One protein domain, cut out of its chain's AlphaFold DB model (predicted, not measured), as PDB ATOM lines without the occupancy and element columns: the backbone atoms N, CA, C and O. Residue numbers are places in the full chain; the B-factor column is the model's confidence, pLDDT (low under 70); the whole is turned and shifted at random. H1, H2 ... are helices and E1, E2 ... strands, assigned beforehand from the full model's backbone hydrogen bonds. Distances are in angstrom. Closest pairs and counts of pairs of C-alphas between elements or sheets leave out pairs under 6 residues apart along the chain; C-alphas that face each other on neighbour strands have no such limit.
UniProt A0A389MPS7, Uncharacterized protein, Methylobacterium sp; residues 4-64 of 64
ATOM      1  N   VAL A   4     111.913  78.303  54.756       95.25
ATOM      2  CA  VAL A   4     113.111  77.804  55.416       95.25
ATOM      3  C   VAL A   4     112.792  77.604  56.886       95.25
ATOM      4  O   VAL A   4     112.382  78.548  57.566       95.25
ATOM      5  N   LEU A   5     112.984  76.377  57.359       94.75
ATOM      6  CA  LEU A   5     112.977  76.064  58.778       94.75
ATOM      7  C   LEU A   5     114.395  76.255  59.316       94.75
ATOM      8  O   LEU A   5     115.368  75.778  58.719       94.75
ATOM      9  N   LEU A   6     114.501  76.971  60.429       94.44
ATOM     10  CA  LEU A   6     115.748  77.220  61.136       94.44
ATOM     11  C   LEU A   6     115.669  76.684  62.555       94.44
ATOM     12  O   LEU A   6     114.603  76.742  63.162       94.44
ATOM     13  N   GLU A   7     116.816  76.268  63.073       94.06
ATOM     14  CA  GLU A   7     117.066  75.956  64.480       94.06
ATOM     15  C   GLU A   7     118.310  76.736  64.902       94.06
ATOM     16  O   GLU A   7     119.348  76.670  64.245       94.06
ATOM     17  N   ASP A   8     118.167  77.583  65.920       91.44
ATOM     18  CA  ASP A   8     119.208  78.472  66.445       91.44
ATOM     19  C   ASP A   8     119.935  79.289  65.357       91.44
ATOM     20  O   ASP A   8     121.120  79.607  65.437       91.44
ATOM     21  N   GLY A   9     119.190  79.665  64.312       88.38
ATOM     22  CA  GLY A   9     119.681  80.448  63.173       88.38
ATOM     23  C   GLY A   9     120.344  79.634  62.057       88.38
ATOM     24  O   GLY A   9     120.624  80.199  60.995       88.38
ATOM     25  N   ALA A  10     120.547  78.328  62.238       90.31
ATOM     26  CA  ALA A  10     121.014  77.423  61.194       90.31
ATOM     27  C   ALA A  10     119.841  76.917  60.347       90.31
ATOM     28  O   ALA A  10     118.767  76.630  60.863       90.31
ATOM     29  N   VAL A  11     120.037  76.803  59.032       93.25
ATOM     30  CA  VAL A  11     119.026  76.240  58.125       93.25
ATOM     31  C   VAL A  11     119.052  74.722  58.229       93.25
ATOM     32  O   VAL A  11     120.074  74.113  57.920       93.25
ATOM     33  N   ILE A  12     117.922  74.122  58.597       94.06
ATOM     34  CA  ILE A  12     117.802  72.665  58.775       94.06
ATOM     35  C   ILE A  12     116.915  72.011  57.711       94.06
ATOM     36  O   ILE A  12     117.087  70.834  57.398       94.06
ATOM     37  N   ALA A  13     115.980  72.762  57.120       94.06
ATOM     38  CA  ALA A  13     115.144  72.282  56.022       94.06
ATOM     39  C   ALA A  13     114.616  73.433  55.153       94.06
ATOM     40  O   ALA A  13     114.470  74.568  55.611       94.06
ATOM     41  N   THR A  14     114.290  73.118  53.897       95.62
ATOM     42  CA  THR A  14     113.625  74.027  52.957       95.62
ATOM     43  C   THR A  14     112.482  73.317  52.231       95.62
ATOM     44  O   THR A  14     112.500  72.095  52.059       95.62
ATOM     45  N   GLY A  15     111.460  74.066  51.821       95.94
ATOM     46  CA  GLY A  15     110.322  73.520  51.079       95.94
ATOM     47  C   GLY A  15     109.137  74.473  51.017       95.94
ATOM     48  O   GLY A  15     109.294  75.692  51.101       95.94
ATOM     49  N   THR A  16     107.932  73.933  50.852       96.00
ATOM     50  CA  THR A  16     106.700  74.726  50.983       96.00
ATOM     51  C   THR A  16     106.379  74.995  52.455       96.00
ATOM     52  O   THR A  16     106.869  74.302  53.343       96.00
ATOM     53  N   TYR A  17     105.526  75.988  52.729       91.94
ATOM     54  CA  TYR A  17     105.095  76.297  54.098       91.94
ATOM     55  C   TYR A  17     104.500  75.076  54.813       91.94
ATOM     56  O   TYR A  17     104.924  74.752  55.917       91.94
ATOM     57  N   ALA A  18     103.583  74.363  54.147       91.94
ATOM     58  CA  ALA A  18     102.949  73.162  54.688       91.94
ATOM     59  C   ALA A  18     103.986  72.077  55.011       91.94
ATOM     60  O   ALA A  18     104.038  71.600  56.135       91.94
ATOM     61  N   GLN A  19     104.903  71.789  54.080       94.62
ATOM     62  CA  GLN A  19     105.966  70.805  54.308       94.62
ATOM     63  C   GLN A  19     106.875  71.165  55.488       94.62
ATOM     64  O   GLN A  19     107.367  70.272  56.175       94.62
ATOM     65  N   MET A  20     107.150  72.454  55.709       94.69
ATOM     66  CA  MET A  20     107.973  72.893  56.839       94.69
ATOM     67  C   MET A  20     107.218  72.829  58.165       94.69
ATOM     68  O   MET A  20     107.829  72.479  59.171       94.69
ATOM     69  N   LEU A  21     105.914  73.117  58.174       90.94
ATOM     70  CA  LEU A  21     105.074  72.909  59.353       90.94
ATOM     71  C   LEU A  21     104.963  71.428  59.708       90.94
ATOM     72  O   LEU A  21     105.222  71.085  60.856       90.94
ATOM     73  N   ASP A  22     104.683  70.564  58.731       92.62
ATOM     74  CA  ASP A  22     104.611  69.111  58.935       92.62
ATOM     75  C   ASP A  22     105.946  68.572  59.471       92.62
ATOM     76  O   ASP A  22     105.985  67.736  60.372       92.62
ATOM     77  N   ARG A  23     107.072  69.089  58.957       93.69
ATOM     78  CA  ARG A  23     108.414  68.747  59.450       93.69
ATOM     79  C   ARG A  23     108.616  69.189  60.899       93.69
ATOM     80  O   ARG A  23     109.119  68.410  61.702       93.69
ATOM     81  N   ALA A  24     108.252  70.427  61.223       92.62
ATOM     82  CA  ALA A  24     108.395  70.961  62.571       92.62
ATOM     83  C   ALA A  24     107.485  70.220  63.567       92.62
ATOM     84  O   ALA A  24     107.908  69.942  64.684       92.62
ATOM     85  N   GLU A  25     106.275  69.836  63.157       91.81
ATOM     86  CA  GLU A  25     105.361  68.997  63.941       91.81
ATOM     87  C   GLU A  25     105.948  67.594  64.170       91.81
ATOM     88  O   GLU A  25     105.994  67.130  65.308       91.81
ATOM     89  N   ALA A  26     106.510  66.960  63.133       91.12
ATOM     90  CA  ALA A  26     107.172  65.655  63.241       91.12
ATOM     91  C   ALA A  26     108.386  65.651  64.192       91.12
ATOM     92  O   ALA A  26     108.754  64.605  64.723       91.12
ATOM     93  N   TRP A  27     109.008  66.809  64.417       90.25
ATOM     94  CA  TRP A  27     110.106  66.992  65.373       90.25
ATOM     95  C   TRP A  27     109.651  67.497  66.744       90.25
ATOM     96  O   TRP A  27     110.490  67.862  67.564       90.25
ATOM     97  N   ALA A  28     108.339  67.548  66.997       88.38
ATOM     98  CA  ALA A  28     107.754  68.154  68.195       88.38
ATOM     99  C   ALA A  28     108.219  69.611  68.434       88.38
ATOM    100  O   ALA A  28     108.182  70.122  69.553       88.38
ATOM    101  N   ALA A  29     108.640  70.291  67.366       90.25
ATOM    102  CA  ALA A  29     109.090  71.678  67.350       90.25
ATOM    103  C   ALA A  29     107.965  72.652  66.951       90.25
ATOM    104  O   ALA A  29     108.202  73.856  66.858       90.25
ATOM    105  N   CYS A  30     106.750  72.153  66.706       91.81
ATOM    106  CA  CYS A  30     105.563  72.941  66.392       91.81
ATOM    107  C   CYS A  30     104.360  72.432  67.191       91.81
ATOM    108  O   CYS A  30     104.032  71.250  67.140       91.81
ATOM    109  N   GLU A  31     103.685  73.335  67.896       88.44
ATOM    110  CA  GLU A  31     102.404  73.086  68.547       88.44
ATOM    111  C   GLU A  31     101.289  73.729  67.716       88.44
ATOM    112  O   GLU A  31     101.176  74.962  67.623       88.44
ATOM    113  N   ARG A  32     100.453  72.878  67.118       86.50
ATOM    114  CA  ARG A  32      99.241  73.299  66.417       86.50
ATOM    115  C   ARG A  32      98.107  73.418  67.413       86.50
ATOM    116  O   ARG A  32      97.894  72.550  68.257       86.50
ATOM    117  N   ARG A  33      97.376  74.519  67.319       89.00
ATOM    118  CA  ARG A  33      96.246  74.812  68.197       89.00
ATOM    119  C   ARG A  33      95.061  75.176  67.327       89.00
ATOM    120  O   ARG A  33      95.229  75.730  66.247       89.00
ATOM    121  N   TRP A  34      93.873  74.871  67.815       91.69
ATOM    122  CA  TRP A  34      92.636  75.081  67.081       91.69
ATOM    123  C   TRP A  34      91.677  75.887  67.940       91.69
ATOM    124  O   TRP A  34      91.610  75.705  69.159       91.69
ATOM    125  N   HIS A  35      90.951  76.799  67.308       92.19
ATOM    126  CA  HIS A  35      89.776  77.398  67.913       92.19
ATOM    127  C   HIS A  35      88.662  76.345  68.048       92.19
ATOM    128  O   HIS A  35      88.625  75.378  67.282       92.19
ATOM    129  N   PRO A  36      87.710  76.527  68.984       94.75
ATOM    130  CA  PRO A  36      86.559  75.630  69.118       94.75
ATOM    131  C   PRO A  36      85.684  75.525  67.859       94.75
ATOM    132  O   PRO A  36      84.964  74.547  67.699       94.75
ATOM    133  N   ASP A  37      85.740  76.522  66.973       95.44
ATOM    134  CA  ASP A  37      85.025  76.546  65.692       95.44
ATOM    135  C   ASP A  37      85.725  75.751  64.571       95.44
ATOM    136  O   ASP A  37      85.208  75.672  63.459       95.44
ATOM    137  N   GLY A  38      86.886  75.151  64.857       91.25
ATOM    138  CA  GLY A  38      87.658  74.358  63.903       91.25
ATOM    139  C   GLY A  38      88.619  75.162  63.027       91.25
ATOM    140  O   GLY A  38      89.227  74.585  62.128       91.25
ATOM    141  N   THR A  39      88.800  76.463  63.268       91.25
ATOM    142  CA  THR A  39      89.833  77.260  62.587       91.25
ATOM    143  C   THR A  39      91.201  77.122  63.266       91.25
ATOM    144  O   THR A  39      91.301  77.029  64.492       91.25
ATOM    145  N   GLU A  40      92.279  77.064  62.476       87.62
ATOM    146  CA  GLU A  40      93.634  76.890  63.018       87.62
ATOM    147  C   GLU A  40      94.133  78.200  63.634       87.62
ATOM    148  O   GLU A  40      94.133  79.251  62.989       87.62
ATOM    149  N   LEU A  41      94.599  78.134  64.879       89.06
ATOM    150  CA  LEU A  41      95.357  79.220  65.487       89.06
ATOM    151  C   LEU A  41      96.750  79.288  64.865       89.06
ATOM    152  O   LEU A  41      97.310  78.278  64.450       89.06
ATOM    153  N   ALA A  42      97.362  80.474  64.898       85.06
ATOM    154  CA  ALA A  42      98.753  80.632  64.487       85.06
ATOM    155  C   ALA A  42      99.647  79.571  65.180       85.06
ATOM    156  O   ALA A  42      99.693  79.541  66.425       85.06
ATOM    157  N   PRO A  43     100.339  78.712  64.401       86.12
ATOM    158  CA  PRO A  43     101.191  77.667  64.950       86.12
ATOM    159  C   PRO A  43     102.282  78.269  65.825       86.12
ATOM    160  O   PRO A  43     102.841  79.326  65.510       86.12
ATOM    161  N   ARG A  44     102.597  77.602  66.937       90.31
ATOM    162  CA  ARG A  44     103.712  78.007  67.792       90.31
ATOM    163  C   ARG A  44     104.899  77.106  67.561       90.31
ATOM    164  O   ARG A  44     104.830  75.916  67.833       90.31
ATOM    165  N   LEU A  45     106.002  77.701  67.131       92.94
ATOM    166  CA  LEU A  45     107.276  77.005  67.082       92.94
ATOM    167  C   LEU A  45     107.932  76.991  68.463       92.94
ATOM    168  O   LEU A  45     107.814  77.951  69.233       92.94
ATOM    169  N   ALA A  46     108.629  75.898  68.759       92.50
ATOM    170  CA  ALA A  46     109.471  75.777  69.933       92.50
ATOM    171  C   ALA A  46     110.561  76.862  69.932       92.50
ATOM    172  O   ALA A  46     110.953  77.402  68.894       92.50
ATOM    173  N   ARG A  47     111.068  77.197  71.121       91.62
ATOM    174  CA  ARG A  47     112.185  78.140  71.252       91.62
ATOM    175  C   ARG A  47     113.389  77.629  70.448       91.62
ATOM    176  O   ARG A  47     113.658  76.438  70.458       91.62
ATOM    177  N   GLY A  48     114.090  78.543  69.778       90.44
ATOM    178  CA  GLY A  48     115.208  78.215  68.884       90.44
ATOM    179  C   GLY A  48     114.761  77.952  67.447       90.44
ATOM    180  O   GLY A  48     115.520  78.211  66.518       90.44
ATOM    181  N   PHE A  49     113.500  77.569  67.228       93.81
ATOM    182  CA  PHE A  49     112.976  77.348  65.889       93.81
ATOM    183  C   PHE A  49     112.418  78.626  65.270       93.81
ATOM    184  O   PHE A  49     111.854  79.501  65.932       93.81
ATOM    185  N   SER A  50     112.576  78.756  63.959       93.19
ATOM    186  CA  SER A  50     111.971  79.835  63.180       93.19
ATOM    187  C   SER A  50     111.607  79.336  61.793       93.19
ATOM    188  O   SER A  50     112.362  78.595  61.177       93.19
ATOM    189  N   LEU A  51     110.453  79.764  61.288       92.81
ATOM    190  CA  LEU A  51     109.996  79.455  59.938       92.81
ATOM    191  C   LEU A  51     109.851  80.763  59.171       92.81
ATOM    192  O   LEU A  51     109.003  81.592  59.502       92.81
ATOM    193  N   LEU A  52     110.704  80.965  58.172       93.19
ATOM    194  CA  LEU A  52     110.787  82.222  57.432       93.19
ATOM    195  C   LEU A  52     110.759  81.966  55.921       93.19
ATOM    196  O   LEU A  52     111.287  80.957  55.453       93.19
ATOM    197  N   PRO A  53     110.197  82.886  55.121       93.38
ATOM    198  CA  PRO A  53     110.434  82.914  53.687       93.38
ATOM    199  C   PRO A  53     111.927  82.966  53.363       93.38
ATOM    200  O   PRO A  53     112.654  83.770  53.944       93.38
ATOM    201  N   GLU A  54     112.369  82.196  52.370       92.31
ATOM    202  CA  GLU A  54     113.783  82.124  51.966       92.31
ATOM    203  C   GLU A  54     114.404  83.504  51.695       92.31
ATOM    204  O   GLU A  54     115.517  83.789  52.136       92.31
ATOM    205  N   ARG A  55     113.644  84.413  51.068       90.56
ATOM    206  CA  ARG A  55     114.077  85.797  50.802       90.56
ATOM    207  C   ARG A  55     114.515  86.563  52.059       90.56
ATOM    208  O   ARG A  55     115.449  87.346  51.990       90.56
ATOM    209  N   MET A  56     113.899  86.296  53.214       89.50
ATOM    210  CA  MET A  56     114.212  86.989  54.471       89.50
ATOM    211  C   MET A  56     115.520  86.500  55.106       89.50
ATOM    212  O   MET A  56     116.109  87.198  55.930       89.50
ATOM    213  N   ILE A  57     116.004  85.315  54.721       85.12
ATOM    214  CA  ILE A  57     117.306  84.799  55.163       85.12
ATOM    215  C   ILE A  57     118.445  85.501  54.432       85.12
ATOM    216  O   ILE A  57     119.457  85.829  55.052       85.12
ATOM    217  N   ALA A  58     118.275  85.764  53.133       73.44
ATOM    218  CA  ALA A  58     119.258  86.501  52.346       73.44
ATOM    219  C   ALA A  58     119.496  87.908  52.920       73.44
ATOM    220  O   ALA A  58     120.646  88.314  53.090       73.44
ATOM    221  N   ASP A  59     118.422  88.601  53.309       72.56
ATOM    222  CA  ASP A  59     118.504  89.926  53.931       72.56
ATOM    223  C   ASP A  59     119.217  89.878  55.290       72.56
ATOM    224  O   ASP A  59     120.061  90.724  55.586       72.56
ATOM    225  N   ARG A  60     118.954  88.839  56.094       67.00
ATOM    226  CA  ARG A  60     119.599  88.653  57.402       67.00
ATOM    227  C   ARG A  60     121.102  88.393  57.287       67.00
ATOM    228  O   ARG A  60     121.858  88.891  58.112       67.00
ATOM    229  N   ARG A  61     121.541  87.644  56.269       61.78
ATOM    230  CA  ARG A  61     122.971  87.396  56.004       61.78
ATOM    231  C   ARG A  61     123.712  88.635  55.512       61.78
ATOM    232  O   ARG A  61     124.911  88.722  55.712       61.78
ATOM    233  N   ARG A  62     123.022  89.568  54.850       58.56
ATOM    234  CA  ARG A  62     123.624  90.819  54.364       58.56
ATOM    235  C   ARG A  62     123.811  91.857  55.480       58.56
ATOM    236  O   ARG A  62     124.624  92.758  55.325       58.56
ATOM    237  N   ALA A  63     123.042  91.748  56.563       56.12
ATOM    238  CA  ALA A  63     123.074  92.673  57.697       56.12
ATOM    239  C   ALA A  63     124.003  92.239  58.853       56.12
ATOM    240  O   ALA A  63     124.118  92.986  59.824       56.12
ATOM    241  N   ALA A  64     124.609  91.049  58.772       51.78
ATOM    242  CA  ALA A  64     125.559  90.499  59.744       51.78
ATOM    243  C   ALA A  64     126.999  90.649  59.237       51.78
ATOM    244  O   ALA A  64     127.889  90.856  60.090       51.78
TER     245      ALA A  64
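This is residues 4 to 64 of the 64 residues of an uncharacterized protein of Methylobacterium sp (UniProt A0A389MPS7). A small sheet of three strands has H1 over one face, while H2 starts over the opposite face and sticks out with residues 58 to 64. From H1 a long link reaches out to Asp 37 and folds back to E3, and this loop and the H2 end make the length. The printed part has 61 residues, in the order E1, E2, H1, E3, H2, with mixed helices and strands; the antiparallel sheet runs E2, E1, E3. It is only just loose, close to compact, with a radius of gyration of the C-alphas of 12.8 A and spans of 43 by 20 by 19 A.

E1 is residues 4 to 7, 10.1 A long, from C-alpha 4 at (113.111, 77.804, 55.416). E2 is residues 10 to 15, 15.2 A, and E3 residues 49 to 53, 13.7 A. H1 is residues 17 to 26, 14.2 A. H2 is residues 54 to 62, 13.3 A, ending at C-alpha 62 at (123.624, 90.819, 54.364).

E1 and E2 form a hairpin, with N 5 and O 13 2.9 A apart. E1 and E3 are antiparallel at 159 degrees, with N 6 and O 50 2.8 A apart. E2, H1 and E3 make a split strand-helix-strand unit, E1 standing between its two strands, with a right-handed crossover. H1 is on the sheet at a height of 8.5 A, along E1 at 21 degrees on the local plane; the closest C-alphas are Leu 5 and Met 20, 6.2 A. H2 is on the opposite face at 11.5 A; its closest C-alphas to E1 are Glu 54 and Val 4, 5.6 A. Every O i to N i+4 pair is within hydrogen-bond range in H1, 4 of 5 in H2.

The C-alphas of Asp 37 and Ala 64 are the farthest apart, 43.3 A. The printed part has no cut. The link from H1 to E3 is long, 22 residues; the others are tight. Residues 60 to 64 have pLDDT under 70.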